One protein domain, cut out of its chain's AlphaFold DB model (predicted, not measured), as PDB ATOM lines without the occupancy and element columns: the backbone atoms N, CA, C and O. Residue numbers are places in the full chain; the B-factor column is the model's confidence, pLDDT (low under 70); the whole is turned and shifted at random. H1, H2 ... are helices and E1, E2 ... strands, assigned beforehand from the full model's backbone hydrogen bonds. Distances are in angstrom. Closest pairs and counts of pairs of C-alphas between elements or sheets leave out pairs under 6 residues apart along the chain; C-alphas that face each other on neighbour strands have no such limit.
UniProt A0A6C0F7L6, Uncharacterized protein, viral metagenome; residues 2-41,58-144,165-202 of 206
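What this domain is: This is residues 2 to 41, 58 to 144 and 165 to 202 of the 206 residues of an uncharacterized protein of viral metagenome (UniProt A0A6C0F7L6). Picture a strongly twisted sheet of four strands that curls round one long helix, H3, on one face, with the short helix H2 over the opposite face. H4 lies by the sheet's edge strand E4, and H1 and H5 lie farthest from the middle. The printed part has 165 residues, with five named helices and four named strands in the order H1 H2 H3 H4 E1 H5 E2 E3 E4. The sheet runs E1 - E2 - E3 - E4, antiparallel throughout, and the class is mixed, helices and strands. The whole is compact, with a radius of gyration of the C-alphas of 15.7 A and spans of 46 by 34 by 26 A.

Where its parts are: Start with the sheet: find C-alpha 114 at (41.223, 58.826, 82.000), where E1, residues 114 to 127, begins its 31.6 A; it bends by 66 degrees at residue 124. E2 is residues 165 to 176, 34.2 A; E3 is residues 180 to 188, 27.1 A; E4, residues 197 to 201, ends at (45.466, 61.688, 96.313). The longest helix, H3, runs 28.5 A from C-alpha 58 at (55.953, 66.609, 81.265) to residue 77. Look next for H4 at residues 90 to 101, 16.6 A, H2 at 31 to 38, H1 at 2 to 10 and H5 at 141 to 144.

How they stand to each other: E1 and E2 are antiparallel at 162 degrees; look at N 118 and O 173, 2.9 A apart and within hydrogen-bond range. E2, E3 and E4 form a meander, each strand the antiparallel neighbour of the one before, and both its pairs are hairpins: N 172 and O 183 are 2.9 A apart, N 184 and O 200 also 2.9 A. The sheet curls round H3, whose closest C-alphas to E1 are those of Asn 62 and Val 117, 5.7 A. On the opposite face H2 has a height over the sheet of 8.6 A and runs along the strands, at 19 degrees to E3 on the local plane; its closest C-alphas to E3 are those of Ala 38 and Val 182, 6.8 A. H4 only grazes the sheet with residues 90 to 96; the C-alphas of Leu 92 and Cys 199 in E4 are closest, 5.8 A. H3 and H4 are close but not clearly touching, with the C-alphas of Tyr 76 and Arg 100 at 6.4 A. With its residues 90 to 94 alone, H4 only just touches H1, with 3 pairs of C-alphas within 8 A, the closest Lys 8 and Asn 94 at 6.8 A. H5 is not on the sheet and touches no helix. In H1, H2, H3 and H4 every O i to N i+4 pair is within hydrogen-bond range; H5 is too short for one.

The domain as a whole: The C-alphas farthest apart are those of Phe 144 and Asp 178, 46.7 A. Residues 42 to 57 and 145 to 164 are not printed, with C-alpha gaps of 20.0 A and 14.7 A. The links H1 to H2, H3 to H4, H4 to E1 and E1 to H5 are long. Mean pLDDT of the printed part is 78.9; look for values under 70 at residues 2 to 12, 41, 110, 126 to 144, 165 and 191 to 193.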
ATOM      1  N   ILE A   2      58.684  42.083 109.146       46.22
ATOM      2  CA  ILE A   2      59.047  43.140 110.118       46.22
ATOM      3  C   ILE A   2      58.797  44.569 109.591       46.22
ATOM      4  O   ILE A   2      58.122  45.344 110.263       46.22
ATOM      5  N   LYS A   3      59.224  44.896 108.356       47.62
ATOM      6  CA  LYS A   3      58.985  46.222 107.733       47.62
ATOM      7  C   LYS A   3      57.507  46.659 107.817       47.62
ATOM      8  O   LYS A   3      57.230  47.786 108.211       47.62
ATOM      9  N   LYS A   4      56.548  45.763 107.539       52.12
ATOM     10  CA  LYS A   4      55.105  46.083 107.542       52.12
ATOM     11  C   LYS A   4      54.572  46.506 108.909       52.12
ATOM     12  O   LYS A   4      53.815  47.470 108.989       52.12
ATOM     13  N   TYR A   5      54.935  45.778 109.965       53.72
ATOM     14  CA  TYR A   5      54.466  46.082 111.318       53.72
ATOM     15  C   TYR A   5      55.009  47.429 111.796       53.72
ATOM     16  O   TYR A   5      54.241  48.233 112.312       53.72
ATOM     17  N   PHE A   6      56.283  47.720 111.515       56.12
ATOM     18  CA  PHE A   6      56.907  49.007 111.837       56.12
ATOM     19  C   PHE A   6      56.300  50.184 111.064       56.12
ATOM     20  O   PHE A   6      56.029  51.235 111.648       56.12
ATOM     21  N   PHE A   7      56.035  50.028 109.762       53.25
ATOM     22  CA  PHE A   7      55.394  51.096 108.993       53.25
ATOM     23  C   PHE A   7      53.974  51.395 109.494       53.25
ATOM     24  O   PHE A   7      53.562  52.553 109.497       53.25
ATOM     25  N   LYS A   8      53.226  50.397 109.974       55.09
ATOM     26  CA  LYS A   8      51.888  50.618 110.550       55.09
ATOM     27  C   LYS A   8      51.921  51.397 111.868       55.09
ATOM     28  O   LYS A   8      51.072  52.260 112.060       55.09
ATOM     29  N   THR A   9      52.888  51.142 112.750       53.25
ATOM     30  CA  THR A   9      52.986  51.825 114.054       53.25
ATOM     31  C   THR A   9      53.546  53.243 113.962       53.25
ATOM     32  O   THR A   9      53.030  54.137 114.627       53.25
ATOM     33  N   PHE A  10      54.555  53.494 113.121       55.28
ATOM     34  CA  PHE A  10      55.192  54.819 113.034       55.28
ATOM     35  C   PHE A  10      54.506  55.792 112.069       55.28
ATOM     36  O   PHE A  10      54.696  57.006 112.170       55.28
ATOM     37  N   PHE A  11      53.714  55.292 111.118       62.53
ATOM     38  CA  PHE A  11      53.112  56.115 110.068       62.53
ATOM     39  C   PHE A  11      51.597  56.066 110.143       62.53
ATOM     40  O   PHE A  11      50.946  55.697 109.171       62.53
ATOM     41  N   ASN A  12      51.047  56.467 111.289       68.00
ATOM     42  CA  ASN A  12      49.608  56.601 111.462       68.00
ATOM     43  C   ASN A  12      49.125  57.842 110.679       68.00
ATOM     44  O   ASN A  12      49.458  58.971 111.061       68.00
ATOM     45  N   PRO A  13      48.450  57.679 109.527       79.31
ATOM     46  CA  PRO A  13      48.087  58.811 108.693       79.31
ATOM     47  C   PRO A  13      46.885  59.532 109.300       79.31
ATOM     48  O   PRO A  13      45.900  58.903 109.688       79.31
ATOM     49  N   LYS A  14      46.925  60.864 109.327       84.25
ATOM     50  CA  LYS A  14      45.722  61.650 109.593       84.25
ATOM     51  C   LYS A  14      44.918  61.729 108.299       84.25
ATOM     52  O   LYS A  14      45.340  62.375 107.340       84.25
ATOM     53  N   LEU A  15      43.798  61.016 108.265       85.38
ATOM     54  CA  LEU A  15      42.891  61.020 107.124       85.38
ATOM     55  C   LEU A  15      41.987  62.252 107.157       85.38
ATOM     56  O   LEU A  15      41.626  62.757 108.218       85.38
ATOM     57  N   CYS A  16      41.617  62.743 105.979       84.75
ATOM     58  CA  CYS A  16      40.595  63.769 105.849       84.75
ATOM     59  C   CYS A  16      39.233  63.214 106.300       84.75
ATOM     60  O   CYS A  16      38.844  62.118 105.912       84.75
ATOM     61  N   ASN A  17      38.472  63.994 107.069       75.12
ATOM     62  CA  ASN A  17      37.160  63.562 107.571       75.12
ATOM     63  C   ASN A  17      36.066  63.570 106.483       75.12
ATOM     64  O   ASN A  17      35.000  62.996 106.675       75.12
ATOM     65  N   LYS A  18      36.309  64.235 105.345       74.12
ATOM     66  CA  LYS A  18      35.360  64.377 104.230       74.12
ATOM     67  C   LYS A  18      35.722  63.432 103.079       74.12
ATOM     68  O   LYS A  18      36.151  63.884 102.018       74.12
ATOM     69  N   ILE A  19      35.609  62.125 103.300       77.25
ATOM     70  CA  ILE A  19      35.926  61.098 102.297       77.25
ATOM     71  C   ILE A  19      34.708  60.185 102.139       77.25
ATOM     72  O   ILE A  19      34.351  59.460 103.062       77.25
ATOM     73  N   ASN A  20      34.077  60.198 100.961       77.06
ATOM     74  CA  ASN A  20      33.063  59.200 100.614       77.06
ATOM     75  C   ASN A  20      33.740  57.971  99.991       77.06
ATOM     76  O   ASN A  20      33.962  57.937  98.779       77.06
ATOM     77  N   ILE A  21      34.096  57.000 100.837       80.75
ATOM     78  CA  ILE A  21      34.763  55.752 100.429       80.75
ATOM     79  C   ILE A  21      33.826  54.686  99.864       80.75
ATOM     80  O   ILE A  21      34.320  53.704  99.323       80.75
ATOM     81  N   GLN A  22      32.506  54.843 100.013       80.06
ATOM     82  CA  GLN A  22      31.559  53.817  99.563       80.06
ATOM     83  C   GLN A  22      31.408  53.846  98.049       80.06
ATOM     84  O   GLN A  22      31.483  52.819  97.401       80.06
ATOM     85  N   LYS A  23      31.288  55.044  97.474       75.81
ATOM     86  CA  LYS A  23      31.150  55.193  96.023       75.81
ATOM     87  C   LYS A  23      32.496  55.255  95.292       75.81
ATOM     88  O   LYS A  23      32.553  55.062  94.085       75.81
ATOM     89  N   TYR A  24      33.588  55.584  95.994       81.50
ATOM     90  CA  TYR A  24      34.857  55.902  95.339       81.50
ATOM     91  C   TYR A  24      36.115  55.503  96.136       81.50
ATOM     92  O   TYR A  24      36.218  55.837  97.319       81.50
ATOM     93  N   PRO A  25      37.146  54.934  95.482       73.62
ATOM     94  CA  PRO A  25      38.249  54.239  96.158       73.62
ATOM     95  C   PRO A  25      39.267  55.109  96.913       73.62
ATOM     96  O   PRO A  25      40.121  54.605  97.623       73.62
ATOM     97  N   TRP A  26      39.198  56.430  96.851       79.25
ATOM     98  CA  TRP A  26      40.029  57.307  97.700       79.25
ATOM     99  C   TRP A  26      39.270  58.565  98.093       79.25
ATOM    100  O   TRP A  26      39.837  59.643  98.257       79.25
ATOM    101  N   GLY A  27      37.953  58.418  98.236       71.50
ATOM    102  CA  GLY A  27      37.054  59.524  98.505       71.50
ATOM    103  C   GLY A  27      36.857  60.406  97.294       71.50
ATOM    104  O   GLY A  27      37.790  60.985  96.733       71.50
ATOM    105  N   TRP A  28      35.603  60.565  96.912       72.38
ATOM    106  CA  TRP A  28      35.228  61.733  96.138       72.38
ATOM    107  C   TRP A  28      35.168  62.950  97.050       72.38
ATOM    108  O   TRP A  28      34.641  62.888  98.165       72.38
ATOM    109  N   LYS A  29      35.728  64.048  96.553       79.31
ATOM    110  CA  LYS A  29      35.561  65.380  97.116       79.31
ATOM    111  C   LYS A  29      34.692  66.185  96.163       79.31
ATOM    112  O   LYS A  29      34.710  65.942  94.958       79.31
ATOM    113  N   SER A  30      33.938  67.141  96.700       81.19
ATOM    114  CA  SER A  30      33.149  68.035  95.856       81.19
ATOM    115  C   SER A  30      34.060  68.778  94.875       81.19
ATOM    116  O   SER A  30      35.234  69.025  95.161       81.19
ATOM    117  N   LYS A  31      33.506  69.186  93.729       84.69
ATOM    118  CA  LYS A  31      34.229  69.989  92.731       84.69
ATOM    119  C   LYS A  31      34.878  71.230  93.355       84.69
ATOM    120  O   LYS A  31      36.001  71.577  93.016       84.69
ATOM    121  N   GLU A  32      34.204  71.860  94.316       86.94
ATOM    122  CA  GLU A  32      34.745  72.994  95.070       86.94
ATOM    123  C   GLU A  32      35.983  72.633  95.899       86.94
ATOM    124  O   GLU A  32      36.958  73.380  95.910       86.94
ATOM    125  N   GLU A  33      35.968  71.497  96.599       87.56
ATOM    126  CA  GLU A  33      37.115  71.015  97.377       87.56
ATOM    127  C   GLU A  33      38.281  70.635  96.455       87.56
ATOM    128  O   GLU A  33      39.420  71.008  96.733       87.56
ATOM    129  N   ILE A  34      38.010  69.974  95.325       89.19
ATOM    130  CA  ILE A  34      39.028  69.677  94.306       89.19
ATOM    131  C   ILE A  34      39.622  70.966  93.741       89.19
ATOM    132  O   ILE A  34      40.843  71.098  93.706       89.19
ATOM    133  N   ASN A  35      38.798  71.960  93.406       87.81
ATOM    134  CA  ASN A  35      39.270  73.265  92.941       87.81
ATOM    135  C   ASN A  35      40.142  73.966  93.992       87.81
ATOM    136  O   ASN A  35      41.172  74.543  93.649       87.81
ATOM    137  N   LYS A  36      39.780  73.887  95.280       88.38
ATOM    138  CA  LYS A  36      40.617  74.407  96.376       88.38
ATOM    139  C   LYS A  36      41.967  73.695  96.444       88.38
ATOM    140  O   LYS A  36      42.973  74.345  96.707       88.38
ATOM    141  N   ILE A  37      42.005  72.380  96.223       89.00
ATOM    142  CA  ILE A  37      43.245  71.591  96.227       89.00
ATOM    143  C   ILE A  37      44.104  71.928  95.003       89.00
ATOM    144  O   ILE A  37      45.303  72.176  95.157       89.00
ATOM    145  N   ALA A  38      43.502  71.975  93.814       87.81
ATOM    146  CA  ALA A  38      44.174  72.299  92.562       87.81
ATOM    147  C   ALA A  38      44.819  73.691  92.637       87.81
ATOM    148  O   ALA A  38      46.033  73.816  92.488       87.81
ATOM    149  N   ASN A  39      44.036  74.697  93.037       85.56
ATOM    150  CA  ASN A  39      44.455  76.100  93.106       85.56
ATOM    151  C   ASN A  39      45.238  76.462  94.376       85.56
ATOM    152  O   ASN A  39      45.588  77.629  94.568       85.56
ATOM    153  N   PHE A  40      45.491  75.504  95.275       81.94
ATOM    154  CA  PHE A  40      46.256  75.772  96.488       81.94
ATOM    155  C   PHE A  40      47.660  76.253  96.107       81.94
ATOM    156  O   PHE A  40      48.483  75.457  95.643       81.94
ATOM    157  N   LYS A  41      47.916  77.553  96.320       67.62
ATOM    158  CA  LYS A  41      49.216  78.181  96.085       67.62
ATOM    159  C   LYS A  41      50.238  77.539  97.002       67.62
ATOM    160  O   LYS A  41      50.162  77.670  98.223       67.62
ATOM    161  N   GLU A  58      57.389  66.609  80.942       74.06
ATOM    162  CA  GLU A  58      55.953  66.609  81.265       74.06
ATOM    163  C   GLU A  58      55.199  65.438  80.623       74.06
ATOM    164  O   GLU A  58      54.427  64.770  81.302       74.06
ATOM    165  N   TYR A  59      55.487  65.109  79.357       74.69
ATOM    166  CA  TYR A  59      54.847  63.977  78.674       74.69
ATOM    167  C   TYR A  59      55.104  62.637  79.385       74.69
ATOM    168  O   TYR A  59      54.166  61.881  79.617       74.69
ATOM    169  N   LYS A  60      56.347  62.383  79.832       83.06
ATOM    170  CA  LYS A  60      56.691  61.171  80.599       83.06
ATOM    171  C   LYS A  60      55.963  61.136  81.935       83.06
ATOM    172  O   LYS A  60      55.588  60.070  82.407       83.06
ATOM    173  N   LEU A  61      55.796  62.296  82.567       85.50
ATOM    174  CA  LEU A  61      55.101  62.401  83.843       85.50
ATOM    175  C   LEU A  61      53.593  62.156  83.687       85.50
ATOM    176  O   LEU A  61      52.994  61.547  84.571       85.50
ATOM    177  N   ASN A  62      52.996  62.573  82.569       87.12
ATOM    178  CA  ASN A  62      51.598  62.292  82.252       87.12
ATOM    179  C   ASN A  62      51.369  60.792  82.031       87.12
ATOM    180  O   ASN A  62      50.545  60.212  82.732       87.12
ATOM    181  N   GLU A  63      52.155  60.153  81.156       87.38
ATOM    182  CA  GLU A  63      52.091  58.697  80.922       87.38
ATOM    183  C   GLU A  63      52.299  57.909  82.223       87.38
ATOM    184  O   GLU A  63      51.539  56.998  82.549       87.38
ATOM    185  N   TYR A  64      53.291  58.315  83.022       90.75
ATOM    186  CA  TYR A  64      53.535  57.735  84.338       90.75
ATOM    187  C   TYR A  64      52.331  57.900  85.272       90.75
ATOM    188  O   TYR A  64      51.974  56.982  86.004       90.75
ATOM    189  N   THR A  65      51.676  59.059  85.253       93.88
ATOM    190  CA  THR A  65      50.518  59.331  86.112       93.88
ATOM    191  C   THR A  65      49.322  58.462  85.743       93.88
ATOM    192  O   THR A  65      48.660  57.954  86.648       93.88
ATOM    193  N   GLU A  66      49.061  58.244  84.454       93.19
ATOM    194  CA  GLU A  66      47.992  57.351  83.994       93.19
ATOM    195  C   GLU A  66      48.224  55.907  84.454       93.19
ATOM    196  O   GLU A  66      47.334  55.284  85.037       93.19
ATOM    197  N   ASP A  67      49.445  55.398  84.274       93.19
ATOM    198  CA  ASP A  67      49.842  54.066  84.736       93.19
ATOM    199  C   ASP A  67      49.684  53.920  86.259       93.19
ATOM    200  O   ASP A  67      49.069  52.966  86.744       93.19
ATOM    201  N   ILE A  68      50.165  54.898  87.034       93.94
ATOM    202  CA  ILE A  68      50.028  54.886  88.495       93.94
ATOM    203  C   ILE A  68      48.565  54.973  88.921       93.94
ATOM    204  O   ILE A  68      48.181  54.295  89.876       93.94
ATOM    205  N   TYR A  69      47.736  55.764  88.245       94.19
ATOM    206  CA  TYR A  69      46.309  55.847  88.545       94.19
ATOM    207  C   TYR A  69      45.643  54.477  88.386       94.19
ATOM    208  O   TYR A  69      45.026  53.979  89.332       94.19
ATOM    209  N   ASN A  70      45.855  53.823  87.242       92.00
ATOM    210  CA  ASN A  70      45.301  52.502  86.942       92.00
ATOM    211  C   ASN A  70      45.798  51.431  87.921       92.00
ATOM    212  O   ASN A  70      44.997  50.680  88.479       92.00
ATOM    213  N   LYS A  71      47.106  51.401  88.213       92.56
ATOM    214  CA  LYS A  71      47.693  50.489  89.211       92.56
ATOM    215  C   LYS A  71      47.117  50.713  90.601       92.56
ATOM    216  O   LYS A  71      46.831  49.749  91.303       92.56
ATOM    217  N   THR A  72      46.923  51.970  90.996       93.31
ATOM    218  CA  THR A  72      46.341  52.317  92.299       93.31
ATOM    219  C   THR A  72      44.885  51.889  92.380       93.31
ATOM    220  O   THR A  72      44.475  51.336  93.400       93.31
ATOM    221  N   TYR A  73      44.121  52.083  91.305       92.00
ATOM    222  CA  TYR A  73      42.732  51.652  91.219       92.00
ATOM    223  C   TYR A  73      42.604  50.138  91.345       92.00
ATOM    224  O   TYR A  73      41.911  49.647  92.232       92.00
ATOM    225  N   TYR A  74      43.353  49.409  90.517       90.88
ATOM    226  CA  TYR A  74      43.400  47.953  90.531       90.88
ATOM    227  C   TYR A  74      43.850  47.412  91.893       90.88
ATOM    228  O   TYR A  74      43.231  46.497  92.438       90.88
ATOM    229  N   ALA A  75      44.898  48.005  92.475       91.44
ATOM    230  CA  ALA A  75      45.379  47.647  93.802       91.44
ATOM    231  C   ALA A  75      44.277  47.812  94.861       91.44
ATOM    232  O   ALA A  75      44.085  46.935  95.705       91.44
ATOM    233  N   TYR A  76      43.520  48.908  94.781       91.81
ATOM    234  CA  TYR A  76      42.428  49.190  95.700       91.81
ATOM    235  C   TYR A  76      41.292  48.176  95.542       91.81
ATOM    236  O   TYR A  76      40.937  47.495  96.504       91.81
ATOM    237  N   THR A  77      40.746  48.015  94.336       90.00
ATOM    238  CA  THR A  77      39.599  47.128  94.081       90.00
ATOM    239  C   THR A  77      39.904  45.670  94.421       90.00
ATOM    240  O   THR A  77      39.044  44.977  94.952       90.00
ATOM    241  N   ASN A  78      41.150  45.223  94.263       89.56
ATOM    242  CA  ASN A  78      41.567  43.847  94.557       89.56
ATOM    243  C   ASN A  78      42.155  43.647  95.968       89.56
ATOM    244  O   ASN A  78      42.674  42.575  96.272       89.56
ATOM    245  N   ASN A  79      42.056  44.644  96.855       89.12
ATOM    246  CA  ASN A  79      42.529  44.559  98.246       89.12
ATOM    247  C   ASN A  79      44.037  44.257  98.387       89.12
ATOM    248  O   ASN A  79      44.459  43.556  99.313       89.12
ATOM    249  N   TYR A  80      44.858  44.777  97.475       90.75
ATOM    250  CA  TYR A  80      46.305  44.667  97.595       90.75
ATOM    251  C   TYR A  80      46.826  45.573  98.712       90.75
ATOM    252  O   TYR A  80      46.400  46.714  98.880       90.75
ATOM    253  N   ASP A  81      47.803  45.067  99.463       86.62
ATOM    254  CA  ASP A  81      48.479  45.850 100.493       86.62
ATOM    255  C   ASP A  81      49.436  46.863  99.848       86.62
ATOM    256  O   ASP A  81      50.507  46.495  99.356       86.62
ATOM    257  N   PHE A  82      49.071  48.145  99.900       88.38
ATOM    258  CA  PHE A  82      49.843  49.243  99.309       88.38
ATOM    259  C   PHE A  82      51.253  49.397  99.907       88.38
ATOM    260  O   PHE A  82      52.129  49.971  99.262       88.38
ATOM    261  N   LEU A  83      51.518  48.856 101.105       83.69
ATOM    262  CA  LEU A  83      52.856  48.859 101.720       83.69
ATOM    263  C   LEU A  83      53.847  47.916 101.029       83.69
ATOM    264  O   LEU A  83      55.036  47.956 101.334       83.69
ATOM    265  N   ASN A  84      53.377  47.040 100.142       81.44
ATOM    266  CA  ASN A  84      54.244  46.166  99.353       81.44
ATOM    267  C   ASN A  84      54.876  46.870  98.145       81.44
ATOM    268  O   ASN A  84      55.653  46.245  97.428       81.44
ATOM    269  N   SER A  85      54.522  48.130  97.885       81.25
ATOM    270  CA  SER A  85      54.941  48.853  96.692       81.25
ATOM    271  C   SER A  85      55.707  50.122  97.040       81.25
ATOM    272  O   SER A  85      55.219  50.967  97.790       81.25
ATOM    273  N   ASN A  86      56.857  50.301  96.387       79.62
ATOM    274  CA  ASN A  86      57.671  51.515  96.472       79.62
ATOM    275  C   ASN A  86      57.048  52.713  95.730       79.62
ATOM    276  O   ASN A  86      57.583  53.816  95.820       79.62
ATOM    277  N   LEU A  87      55.940  52.513  95.006       87.56
ATOM    278  CA  LEU A  87      55.237  53.571  94.270       87.56
ATOM    279  C   LEU A  87      54.560  54.580  95.200       87.56
ATOM    280  O   LEU A  87      54.282  55.702  94.790       87.56
ATOM    281  N   TYR A  88      54.283  54.193  96.445       86.56
ATOM    282  CA  TYR A  88      53.537  55.004  97.398       86.56
ATOM    283  C   TYR A  88      54.428  55.448  98.550       86.56
ATOM    284  O   TYR A  88      55.166  54.659  99.142       86.56
ATOM    285  N   CYS A  89      54.282  56.700  98.971       85.06
ATOM    286  CA  CYS A  89      54.830  57.115 100.256       85.06
ATOM    287  C   CYS A  89      54.174  56.299 101.389       85.06
ATOM    288  O   CYS A  89      52.952  56.119 101.366       85.06
ATOM    289  N   PRO A  90      54.915  55.890 102.441       81.25
ATOM    290  CA  PRO A  90      54.376  55.053 103.522       81.25
ATOM    291  C   PRO A  90      53.088  55.587 104.166       81.25
ATOM    292  O   PRO A  90      52.177  54.824 104.481       81.25
ATOM    293  N   LYS A  91      52.981  56.915 104.324       83.00
ATOM    294  CA  LYS A  91      51.771  57.564 104.857       83.00
ATOM    295  C   LYS A  91      50.554  57.348 103.957       83.00
ATOM    296  O   LYS A  91      49.478  57.046 104.464       83.00
ATOM    297  N   LEU A  92      50.726  57.513 102.645       90.19
ATOM    298  CA  LEU A  92      49.648  57.308 101.688       90.19
ATOM    299  C   LEU A  92      49.272  55.829 101.615       90.19
ATOM    300  O   LEU A  92      48.091  55.517 101.696       90.19
ATOM    301  N   ALA A  93      50.260  54.934 101.545       87.88
ATOM    302  CA  ALA A  93      50.035  53.490 101.521       87.88
ATOM    303  C   ALA A  93      49.195  53.018 102.721       87.88
ATOM    304  O   ALA A  93      48.185  52.337 102.550       87.88
ATOM    305  N   ASN A  94      49.551  53.447 103.937       84.62
ATOM    306  CA  ASN A  94      48.742  53.175 105.124       84.62
ATOM    307  C   ASN A  94      47.343  53.788 105.031       84.62
ATOM    308  O   ASN A  94      46.372  53.137 105.407       84.62
ATOM    309  N   GLY A  95      47.235  55.022 104.535       88.88
ATOM    310  CA  GLY A  95      45.949  55.693 104.373       88.88
ATOM    311  C   GLY A  95      45.022  54.913 103.446       88.88
ATOM    312  O   GLY A  95      43.900  54.605 103.831       88.88
ATOM    313  N   LEU A  96      45.518  54.511 102.277       91.69
ATOM    314  CA  LEU A  96      44.782  53.706 101.303       91.69
ATOM    315  C   LEU A  96      44.378  52.344 101.871       91.69
ATOM    316  O   LEU A  96      43.224  51.956 101.726       91.69
ATOM    317  N   ASN A  97      45.271  51.664 102.594       89.62
ATOM    318  CA  ASN A  97      44.943  50.415 103.287       89.62
ATOM    319  C   ASN A  97      43.800  50.593 104.309       89.62
ATOM    320  O   ASN A  97      42.920  49.737 104.412       89.62
ATOM    321  N   ILE A  98      43.795  51.698 105.065       89.12
ATOM    322  CA  ILE A  98      42.720  52.016 106.018       89.12
ATOM    323  C   ILE A  98      41.414  52.296 105.273       89.12
ATOM    324  O   ILE A  98      40.389  51.720 105.632       89.12
ATOM    325  N   LEU A  99      41.431  53.147 104.242       90.38
ATOM    326  CA  LEU A  99      40.233  53.448 103.451       90.38
ATOM    327  C   LEU A  99      39.663  52.169 102.835       90.38
ATOM    328  O   LEU A  99      38.473  51.892 102.982       90.38
ATOM    329  N   ARG A 100      40.535  51.335 102.259       89.44
ATOM    330  CA  ARG A 100      40.146  50.086 101.618       89.44
ATOM    331  C   ARG A 100      39.440  49.146 102.579       89.44
ATOM    332  O   ARG A 100      38.362  48.655 102.245       89.44
ATOM    333  N   LYS A 101      39.993  48.954 103.780       88.69
ATOM    334  CA  LYS A 101      39.398  48.116 104.835       88.69
ATOM    335  C   LYS A 101      37.973  48.547 105.213       88.69
ATOM    336  O   LYS A 101      37.195  47.708 105.646       88.69
ATOM    337  N   ASN A 102      37.640  49.830 105.059       87.69
ATOM    338  CA  ASN A 102      36.344  50.399 105.441       87.69
ATOM    339  C   ASN A 102      35.389  50.629 104.249       87.69
ATOM    340  O   ASN A 102      34.310  51.189 104.433       87.69
ATOM    341  N   SER A 103      35.779  50.233 103.034       87.50
ATOM    342  CA  SER A 103      34.999  50.453 101.804       87.50
ATOM    343  C   SER A 103      34.279  49.191 101.327       87.50
ATOM    344  O   SER A 103      34.825  48.089 101.425       87.50
ATOM    345  N   ASN A 104      33.080  49.369 100.765       84.75
ATOM    346  CA  ASN A 104      32.373  48.350  99.996       84.75
ATOM    347  C   ASN A 104      32.778  48.436  98.513       84.75
ATOM    348  O   ASN A 104      32.603  49.478  97.894       84.75
ATOM    349  N   ILE A 105      33.319  47.358  97.932       83.44
ATOM    350  CA  ILE A 105      33.741  47.363  96.515       83.44
ATOM    351  C   ILE A 105      32.541  47.302  95.570       83.44
ATOM    352  O   ILE A 105      32.654  47.760  94.441       83.44
ATOM    353  N   GLY A 106      31.408  46.739  96.007       80.69
ATOM    354  CA  GLY A 106      30.255  46.507  95.128       80.69
ATOM    355  C   GLY A 106      29.702  47.778  94.474       80.69
ATOM    356  O   GLY A 106      29.097  47.696  93.413       80.69
ATOM    357  N   ASP A 107      29.964  48.935  95.083       77.19
ATOM    358  CA  ASP A 107      29.496  50.247  94.635       77.19
ATOM    359  C   ASP A 107      30.578  51.050  93.881       77.19
ATOM    360  O   ASP A 107      30.335  52.186  93.465       77.19
ATOM    361  N   ILE A 108      31.785  50.489  93.728       82.56
ATOM    362  CA  ILE A 108      32.901  51.104  93.005       82.56
ATOM    363  C   ILE A 108      32.827  50.671  91.538       82.56
ATOM    364  O   ILE A 108      32.663  49.491  91.234       82.56
ATOM    365  N   GLU A 109      32.960  51.633  90.624       77.62
ATOM    366  CA  GLU A 109      33.033  51.365  89.184       77.62
ATOM    367  C   GLU A 109      34.137  50.338  88.856       77.62
ATOM    368  O   GLU A 109      35.146  50.217  89.541       77.62
ATOM    369  N   ILE A 110      33.939  49.520  87.825       68.62
ATOM    370  CA  ILE A 110      34.908  48.456  87.499       68.62
ATOM    371  C   ILE A 110      35.998  48.992  86.565       68.62
ATOM    372  O   ILE A 110      37.153  48.576  86.647       68.62
ATOM    373  N   GLU A 111      35.648  49.963  85.722       75.19
ATOM    374  CA  GLU A 111      36.545  50.571  84.750       75.19
ATOM    375  C   GLU A 111      36.586  52.082  84.930       75.19
ATOM    376  O   GLU A 111      35.555  52.737  85.060       75.19
ATOM    377  N   ILE A 112      37.796  52.639  84.885       83.06
ATOM    378  CA  ILE A 112      37.998  54.081  84.826       83.06
ATOM    379  C   ILE A 112      38.641  54.439  83.501       83.06
ATOM    380  O   ILE A 112      39.671  53.888  83.119       83.06
ATOM    381  N   LYS A 113      38.057  55.440  82.841       88.19
ATOM    382  CA  LYS A 113      38.627  56.059  81.652       88.19
ATOM    383  C   LYS A 113      39.198  57.431  81.990       88.19
ATOM    384  O   LYS A 113      38.456  58.363  82.313       88.19
ATOM    385  N   ILE A 114      40.518  57.548  81.893       92.06
ATOM    386  CA  ILE A 114      41.223  58.826  82.000       92.06
ATOM    387  C   ILE A 114      41.032  59.578  80.679       92.06
ATOM    388  O   ILE A 114      41.268  59.027  79.604       92.06
ATOM    389  N   LYS A 115      40.549  60.820  80.752       94.31
ATOM    390  CA  LYS A 115      40.396  61.707  79.591       94.31
ATOM    391  C   LYS A 115      41.640  62.549  79.358       94.31
ATOM    392  O   LYS A 115      42.026  62.764  78.214       94.31
ATOM    393  N   LYS A 116      42.206  63.086  80.441       93.81
ATOM    394  CA  LYS A 116      43.316  64.034  80.389       93.81
ATOM    395  C   LYS A 116      44.098  64.021  81.696       93.81
ATOM    396  O   LYS A 116      43.506  63.968  82.774       93.81
ATOM    397  N   VAL A 117      45.416  64.162  81.584       94.69
ATOM    398  CA  VAL A 117      46.312  64.482  82.696       94.69
ATOM    399  C   VAL A 117      46.991  65.819  82.419       94.69
ATOM    400  O   VAL A 117      47.447  66.078  81.305       94.69
ATOM    401  N   GLU A 118      47.041  66.687  83.425       92.69
ATOM    402  CA  GLU A 118      47.630  68.020  83.321       92.69
ATOM    403  C   GLU A 118      48.506  68.330  84.536       92.69
ATOM    404  O   GLU A 118      48.068  68.208  85.681       92.69
ATOM    405  N   LEU A 119      49.746  68.762  84.299       91.06
ATOM    406  CA  LEU A 119      50.626  69.268  85.349       91.06
ATOM    407  C   LEU A 119      50.157  70.665  85.780       91.06
ATOM    408  O   LEU A 119      50.243  71.617  85.015       91.06
ATOM    409  N   ILE A 120      49.701  70.796  87.026       90.50
ATOM    410  CA  ILE A 120      49.159  72.056  87.570       90.50
ATOM    411  C   ILE A 120      50.046  72.688  88.647       90.50
ATOM    412  O   ILE A 120      49.762  73.775  89.146       90.50
ATOM    413  N   GLY A 121      51.119  72.012  89.050       86.31
ATOM    414  CA  GLY A 121      52.081  72.573  89.986       86.31
ATOM    415  C   GLY A 121      53.361  71.762  90.063       86.31
ATOM    416  O   GLY A 121      53.335  70.536  90.026       86.31
ATOM    417  N   ASN A 122      54.475  72.463  90.222       86.75
ATOM    418  CA  ASN A 122      55.804  71.906  90.436       86.75
ATOM    419  C   ASN A 122      56.529  72.838  91.407       86.75
ATOM    420  O   ASN A 122      56.587  74.039  91.161       86.75
ATOM    421  N   TRP A 123      57.013  72.309  92.523       83.50
ATOM    422  CA  TRP A 123      57.699  73.107  93.534       83.50
ATOM    423  C   TRP A 123      58.743  72.281  94.266       83.50
ATOM    424  O   TRP A 123      58.690  71.045  94.316       83.50
ATOM    425  N   ILE A 124      59.681  72.982  94.892       80.44
ATOM    426  CA  ILE A 124      60.722  72.359  95.702       80.44
ATOM    427  C   ILE A 124      60.432  72.602  97.175       80.44
ATOM    428  O   ILE A 124      60.050  73.690  97.605       80.44
ATOM    429  N   LYS A 125      60.602  71.551  97.973       73.69
ATOM    430  CA  LYS A 125      60.403  71.597  99.416       73.69
ATOM    431  C   LYS A 125      61.600  70.986 100.134       73.69
ATOM    432  O   LYS A 125      61.968  69.845  99.865       73.69
ATOM    433  N   TYR A 126      62.119  71.709 101.125       64.50
ATOM    434  CA  TYR A 126      62.978  71.125 102.152       64.50
ATOM    435  C   TYR A 126      62.152  70.194 103.043       64.50
ATOM    436  O   TYR A 126      61.074  70.553 103.535       64.50
ATOM    437  N   GLY A 127      62.612  68.963 103.217       53.03
ATOM    438  CA  GLY A 127      61.914  67.963 104.008       53.03
ATOM    439  C   GLY A 127      62.821  66.820 104.439       53.03
ATOM    440  O   GLY A 127      64.037  66.918 104.382       53.03
ATOM    441  N   ARG A 128      62.214  65.715 104.878       49.66
ATOM    442  CA  ARG A 128      62.884  64.425 105.117       49.66
ATOM    443  C   ARG A 128      62.428  63.433 104.047       49.66
ATOM    444  O   ARG A 128      61.214  63.315 103.835       49.66
ATOM    445  N   VAL A 129      63.341  62.755 103.354       41.59
ATOM    446  CA  VAL A 129      63.012  61.773 102.308       41.59
ATOM    447  C   VAL A 129      62.446  60.536 102.959       41.59
ATOM    448  O   VAL A 129      63.109  59.889 103.756       41.59
ATOM    449  N   LYS A 130      61.192  60.237 102.616       46.97
ATOM    450  CA  LYS A 130      60.460  59.084 103.131       46.97
ATOM    451  C   LYS A 130      60.286  58.051 102.030       46.97
ATOM    452  O   LYS A 130      59.166  57.672 101.716       46.97
ATOM    453  N   ASN A 131      61.406  57.645 101.441       42.22
ATOM    454  CA  ASN A 131      61.438  56.569 100.462       42.22
ATOM    455  C   ASN A 131      61.420  55.220 101.212       42.22
ATOM    456  O   ASN A 131      62.049  55.076 102.255       42.22
ATOM    457  N   GLN A 132      60.676  54.230 100.724       42.78
ATOM    458  CA  GLN A 132      60.629  52.880 101.305       42.78
ATOM    459  C   GLN A 132      61.956  52.109 101.170       42.78
ATOM    460  O   GLN A 132      62.188  51.150 101.912       42.78
ATOM    461  N   ARG A 133      62.843  52.554 100.265       41.00
ATOM    462  CA  ARG A 133      64.244  52.106 100.180       41.00
ATOM    463  C   ARG A 133      65.122  52.646 101.316       41.00
ATOM    464  O   ARG A 133      66.241  52.188 101.477       41.00
ATOM    465  N   LYS A 134      64.618  53.595 102.111       42.53
ATOM    466  CA  LYS A 134      65.322  54.164 103.262       42.53
ATOM    467  C   LYS A 134      64.996  53.403 104.554       42.53
ATOM    468  O   LYS A 134      63.822  53.137 104.837       42.53
ATOM    469  N   PHE A 135      65.997  53.103 105.383       43.44
ATOM    470  CA  PHE A 135      65.793  52.609 106.746       43.44
ATOM    471  C   PHE A 135      64.921  53.614 107.517       43.44
ATOM    472  O   PHE A 135      65.163  54.824 107.504       43.44
ATOM    473  N   LEU A 136      63.828  53.117 108.109       45.91
ATOM    474  CA  LEU A 136      62.791  53.908 108.793       45.91
ATOM    475  C   LEU A 136      62.125  55.010 107.941       45.91
ATOM    476  O   LEU A 136      61.456  55.892 108.484       45.91
ATOM    477  N   GLY A 137      62.272  54.979 106.613       42.09
ATOM    478  CA  GLY A 137      61.793  56.052 105.743       42.09
ATOM    479  C   GLY A 137      62.448  57.396 106.068       42.09
ATOM    480  O   GLY A 137      61.766  58.417 106.021       42.09
ATOM    481  N   LEU A 138      63.716  57.389 106.483       42.50
ATOM    482  CA  LEU A 138      64.483  58.589 106.821       42.50
ATOM    483  C   LEU A 138      65.911  58.553 106.245       42.50
ATOM    484  O   LEU A 138      66.355  59.584 105.744       42.50
ATOM    485  N   TYR A 139      66.570  57.386 106.217       43.75
ATOM    486  CA  TYR A 139      67.998  57.244 105.863       43.75
ATOM    487  C   TYR A 139      68.225  56.275 104.707       43.75
ATOM    488  O   TYR A 139      67.661  55.187 104.717       43.75
ATOM    489  N   ASP A 140      69.014  56.652 103.703       49.81
ATOM    490  CA  ASP A 140      69.479  55.717 102.667       49.81
ATOM    491  C   ASP A 140      70.207  54.531 103.327       49.81
ATOM    492  O   ASP A 140      70.879  54.712 104.340       49.81
ATOM    493  N   GLU A 141      70.054  53.313 102.800       48.50
ATOM    494  CA  GLU A 141      70.773  52.142 103.329       48.50
ATOM    495  C   GLU A 141      72.292  52.369 103.266       48.50
ATOM    496  O   GLU A 141      73.004  52.005 104.202       48.50
ATOM    497  N   ASN A 142      72.770  53.075 102.237       52.91
ATOM    498  CA  ASN A 142      74.171  53.473 102.129       52.91
ATOM    499  C   ASN A 142      74.546  54.587 103.118       52.91
ATOM    500  O   ASN A 142      75.636  54.539 103.674       52.91
ATOM    501  N   GLU A 143      73.654  55.554 103.382       48.69
ATOM    502  CA  GLU A 143      73.872  56.610 104.392       48.69
ATOM    503  C   GLU A 143      73.993  55.993 105.793       48.69
ATOM    504  O   GLU A 143      74.931  56.306 106.513       48.69
ATOM    505  N   PHE A 144      73.105  55.061 106.146       50.00
ATOM    506  CA  PHE A 144      73.092  54.392 107.451       50.00
ATOM    507  C   PHE A 144      74.331  53.517 107.686       50.00
ATOM    508  O   PHE A 144      74.920  53.551 108.763       50.00
ATOM    509  N   SER A 165      66.798  66.932 103.428       66.94
ATOM    510  CA  SER A 165      66.637  66.449 102.063       66.94
ATOM    511  C   SER A 165      65.764  67.366 101.204       66.94
ATOM    512  O   SER A 165      64.714  67.861 101.630       66.94
ATOM    513  N   ILE A 166      66.189  67.548  99.961       76.31
ATOM    514  CA  ILE A 166      65.512  68.407  99.000       76.31
ATOM    515  C   ILE A 166      64.573  67.539  98.168       76.31
ATOM    516  O   ILE A 166      65.007  66.605  97.496       76.31
ATOM    517  N   LYS A 167      63.275  67.838  98.212       80.38
ATOM    518  CA  LYS A 167      62.265  67.135  97.420       80.38
ATOM    519  C   LYS A 167      61.740  68.014  96.315       80.38
ATOM    520  O   LYS A 167      61.418  69.177  96.552       80.38
ATOM    521  N   GLN A 168      61.529  67.410  95.158       85.06
ATOM    522  CA  GLN A 168      60.638  67.968  94.159       85.06
ATOM    523  C   GLN A 168      59.258  67.365  94.348       85.06
ATOM    524  O   GLN A 168      59.124  66.151  94.517       85.06
ATOM    525  N   LYS A 169      58.238  68.214  94.333       88.12
ATOM    526  CA  LYS A 169      56.845  67.796  94.321       88.12
ATOM    527  C   LYS A 169      56.172  68.307  93.073       88.12
ATOM    528  O   LYS A 169      56.397  69.440  92.657       88.12
ATOM    529  N   VAL A 170      55.310  67.468  92.531       90.56
ATOM    530  CA  VAL A 170      54.446  67.820  91.412       90.56
ATOM    531  C   VAL A 170      53.012  67.493  91.758       90.56
ATOM    532  O   VAL A 170      52.731  66.557  92.509       90.56
ATOM    533  N   LYS A 171      52.109  68.292  91.211       92.38
ATOM    534  CA  LYS A 171      50.672  68.131  91.344       92.38
ATOM    535  C   LYS A 171      50.092  67.996  89.950       92.38
ATOM    536  O   LYS A 171      50.273  68.892  89.128       92.38
ATOM    537  N   LEU A 172      49.396  66.895  89.713       94.38
ATOM    538  CA  LEU A 172      48.724  66.623  88.455       94.38
ATOM    539  C   LEU A 172      47.217  66.559  88.669       94.38
ATOM    540  O   LEU A 172      46.739  65.966  89.638       94.38
ATOM    541  N   LEU A 173      46.490  67.195  87.761       94.75
ATOM    542  CA  LEU A 173      45.046  67.130  87.639       94.75
ATOM    543  C   LEU A 173      44.700  66.006  86.663       94.75
ATOM    544  O   LEU A 173      45.259  65.943  85.570       94.75
ATOM    545  N   ILE A 174      43.792  65.127  87.063       94.75
ATOM    546  CA  ILE A 174      43.386  63.953  86.299       94.75
ATOM    547  C   ILE A 174      41.891  64.075  86.049       94.75
ATOM    548  O   ILE A 174      41.084  63.999  86.978       94.75
ATOM    549  N   GLU A 175      41.523  64.302  84.796       93.94
ATOM    550  CA  GLU A 175      40.135  64.375  84.366       93.94
ATOM    551  C   GLU A 175      39.640  62.981  83.980       93.94
ATOM    552  O   GLU A 175      40.213  62.317  83.113       93.94
ATOM    553  N   LEU A 176      38.560  62.547  84.625       90.69
ATOM    554  CA  LEU A 176      37.851  61.309  84.314       90.69
ATOM    555  C   LEU A 176      36.524  61.625  83.620       90.69
ATOM    556  O   LEU A 176      36.216  62.771  83.282       90.69
ATOM    557  N   GLN A 177      35.696  60.603  83.418       87.19
ATOM    558  CA  GLN A 177      34.378  60.795  82.833       87.19
ATOM    559  C   GLN A 177      33.484  61.720  83.672       87.19
ATOM    560  O   GLN A 177      33.007  62.718  83.128       87.19
ATOM    561  N   ASP A 178      33.376  61.451  84.978       84.31
ATOM    562  CA  ASP A 178      32.389  62.088  85.869       84.31
ATOM    563  C   ASP A 178      32.998  62.855  87.053       84.31
ATOM    564  O   ASP A 178      32.293  63.416  87.898       84.31
ATOM    565  N   ARG A 179      34.329  62.887  87.151       86.75
ATOM    566  CA  ARG A 179      35.039  63.550  88.250       86.75
ATOM    567  C   ARG A 179      36.420  64.016  87.830       86.75
ATOM    568  O   ARG A 179      36.946  63.633  86.790       86.75
ATOM    569  N   VAL A 180      37.012  64.807  88.710       91.06
ATOM    570  CA  VAL A 180      38.393  65.255  88.603       91.06
ATOM    571  C   VAL A 180      39.117  64.872  89.882       91.06
ATOM    572  O   VAL A 180      38.598  65.097  90.976       91.06
ATOM    573  N   ASP A 181      40.307  64.313  89.721       92.81
ATOM    574  CA  ASP A 181      41.206  63.950  90.806       92.81
ATOM    575  C   ASP A 181      42.492  64.765  90.748       92.81
ATOM    576  O   ASP A 181      42.896  65.275  89.708       92.81
ATOM    577  N   VAL A 182      43.147  64.888  91.897       93.50
ATOM    578  CA  VAL A 182      44.455  65.521  92.031       93.50
ATOM    579  C   VAL A 182      45.417  64.518  92.638       93.50
ATOM    580  O   VAL A 182      45.224  64.073  93.773       93.50
ATOM    581  N   PHE A 183      46.471  64.187  91.902       94.88
ATOM    582  CA  PHE A 183      47.575  63.371  92.391       94.88
ATOM    583  C   PHE A 183      48.758  64.271  92.738       94.88
ATOM    584  O   PHE A 183      49.120  65.174  91.985       94.88
ATOM    585  N   GLU A 184      49.368  64.022  93.892       93.06
ATOM    586  CA  GLU A 184      50.606  64.680  94.300       93.06
ATOM    587  C   GLU A 184      51.724  63.649  94.342       93.06
ATOM    588  O   GLU A 184      51.660  62.690  95.116       93.06
ATOM    589  N   PHE A 185      52.779  63.879  93.570       92.25
ATOM    590  CA  PHE A 185      53.977  63.050  93.577       92.25
ATOM    591  C   PHE A 185      55.137  63.776  94.250       92.25
ATOM    592  O   PHE A 185      55.191  65.008  94.293       92.25
ATOM    593  N   GLU A 186      56.081  63.005  94.774       88.62
ATOM    594  CA  GLU A 186      57.355  63.505  95.269       88.62
ATOM    595  C   GLU A 186      58.520  62.633  94.795       88.62
ATOM    596  O   GLU A 186      58.370  61.423  94.659       88.62
ATOM    597  N   ARG A 187      59.680  63.255  94.571       85.19
ATOM    598  CA  ARG A 187      60.968  62.574  94.373       85.19
ATOM    599  C   ARG A 187      62.068  63.273  95.163       85.19
ATOM    600  O   ARG A 187      61.994  64.488  95.391       85.19
ATOM    601  N   ASN A 188      63.084  62.533  95.590       79.44
ATOM    602  CA  ASN A 188      64.272  63.097  96.218       79.44
ATOM    603  C   ASN A 188      65.226  63.665  95.160       79.44
ATOM    604  O   ASN A 188      65.636  62.948  94.257       79.44
ATOM    605  N   LEU A 189      65.636  64.926  95.295       78.19
ATOM    606  CA  LEU A 189      66.646  65.534  94.416       78.19
ATOM    607  C   LEU A 189      68.087  65.259  94.870       78.19
ATOM    608  O   LEU A 189      69.030  65.482  94.106       78.19
ATOM    609  N   MET A 190      68.267  64.767  96.100       72.94
ATOM    610  CA  MET A 190      69.583  64.411  96.641       72.94
ATOM    611  C   MET A 190      70.081  63.053  96.123       72.94
ATOM    612  O   MET A 190      71.283  62.816  96.118       72.94
ATOM    613  N   VAL A 191      69.179  62.182  95.654       69.62
ATOM    614  CA  VAL A 191      69.504  60.854  95.108       69.62
ATOM    615  C   VAL A 191      69.428  60.905  93.584       69.62
ATOM    616  O   VAL A 191      68.464  61.415  93.013       69.62
ATOM    617  N   HIS A 192      70.456  60.391  92.911       65.56
ATOM    618  CA  HIS A 192      70.463  60.324  91.454       65.56
ATOM    619  C   HIS A 192      69.447  59.278  90.974       65.56
ATOM    620  O   HIS A 192      69.450  58.155  91.468       65.56
ATOM    621  N   ASN A 193      68.614  59.635  89.990       66.62
ATOM    622  CA  ASN A 193      67.586  58.754  89.413       66.62
ATOM    623  C   ASN A 193      66.580  58.206  90.443       66.62
ATOM    624  O   ASN A 193      66.127  57.073  90.308       66.62
ATOM    625  N   ASP A 194      66.235  58.987  91.473       73.88
ATOM    626  CA  ASP A 194      65.164  58.588  92.389       73.88
ATOM    627  C   ASP A 194      63.812  58.522  91.663       73.88
ATOM    628  O   ASP A 194      63.487  59.375  90.828       73.88
ATOM    629  N   ASP A 195      63.025  57.506  92.011       81.44
ATOM    630  CA  ASP A 195      61.724  57.244  91.406       81.44
ATOM    631  C   ASP A 195      60.663  58.219  91.948       81.44
ATOM    632  O   ASP A 195      60.678  58.612  93.119       81.44
ATOM    633  N   TRP A 196      59.689  58.591  91.113       88.12
ATOM    634  CA  TRP A 196      58.532  59.366  91.567       88.12
ATOM    635  C   TRP A 196      57.621  58.514  92.447       88.12
ATOM    636  O   TRP A 196      57.138  57.463  92.027       88.12
ATOM    637  N   GLN A 197      57.296  59.005  93.637       89.81
ATOM    638  CA  GLN A 197      56.384  58.340  94.563       89.81
ATOM    639  C   GLN A 197      55.091  59.134  94.701       89.81
ATOM    640  O   GLN A 197      55.111  60.341  94.947       89.81
ATOM    641  N   LEU A 198      53.951  58.455  94.609       92.75
ATOM    642  CA  LEU A 198      52.658  59.042  94.914       92.75
ATOM    643  C   LEU A 198      52.585  59.312  96.420       92.75
ATOM    644  O   LEU A 198      52.701  58.405  97.251       92.75
ATOM    645  N   CYS A 199      52.426  60.579  96.784       90.50
ATOM    646  CA  CYS A 199      52.456  61.031  98.171       90.50
ATOM    647  C   CYS A 199      51.091  61.481  98.689       90.50
ATOM    648  O   CYS A 199      50.868  61.451  99.902       90.50
ATOM    649  N   ASN A 200      50.170  61.848  97.796       92.31
ATOM    650  CA  ASN A 200      48.791  62.153  98.150       92.31
ATOM    651  C   ASN A 200      47.843  61.970  96.960       92.31
ATOM    652  O   ASN A 200      48.241  62.117  95.808       92.31
ATOM    653  N   ILE A 201      46.574  61.717  97.271       93.94
ATOM    654  CA  ILE A 201      45.466  61.688  96.313       93.94
ATOM    655  C   ILE A 201      44.354  62.541  96.903       93.94
ATOM    656  O   ILE A 201      43.985  62.326  98.053       93.94
ATOM    657  N   ASN A 202      43.852  63.540  96.177       92.19
ATOM    658  CA  ASN A 202      42.773  64.433  96.623       92.19
ATOM    659  C   ASN A 202      42.975  65.011  98.032       92.19
ATOM    660  O   ASN A 202      42.013  65.339  98.731       92.19
TER     661      ASN A 202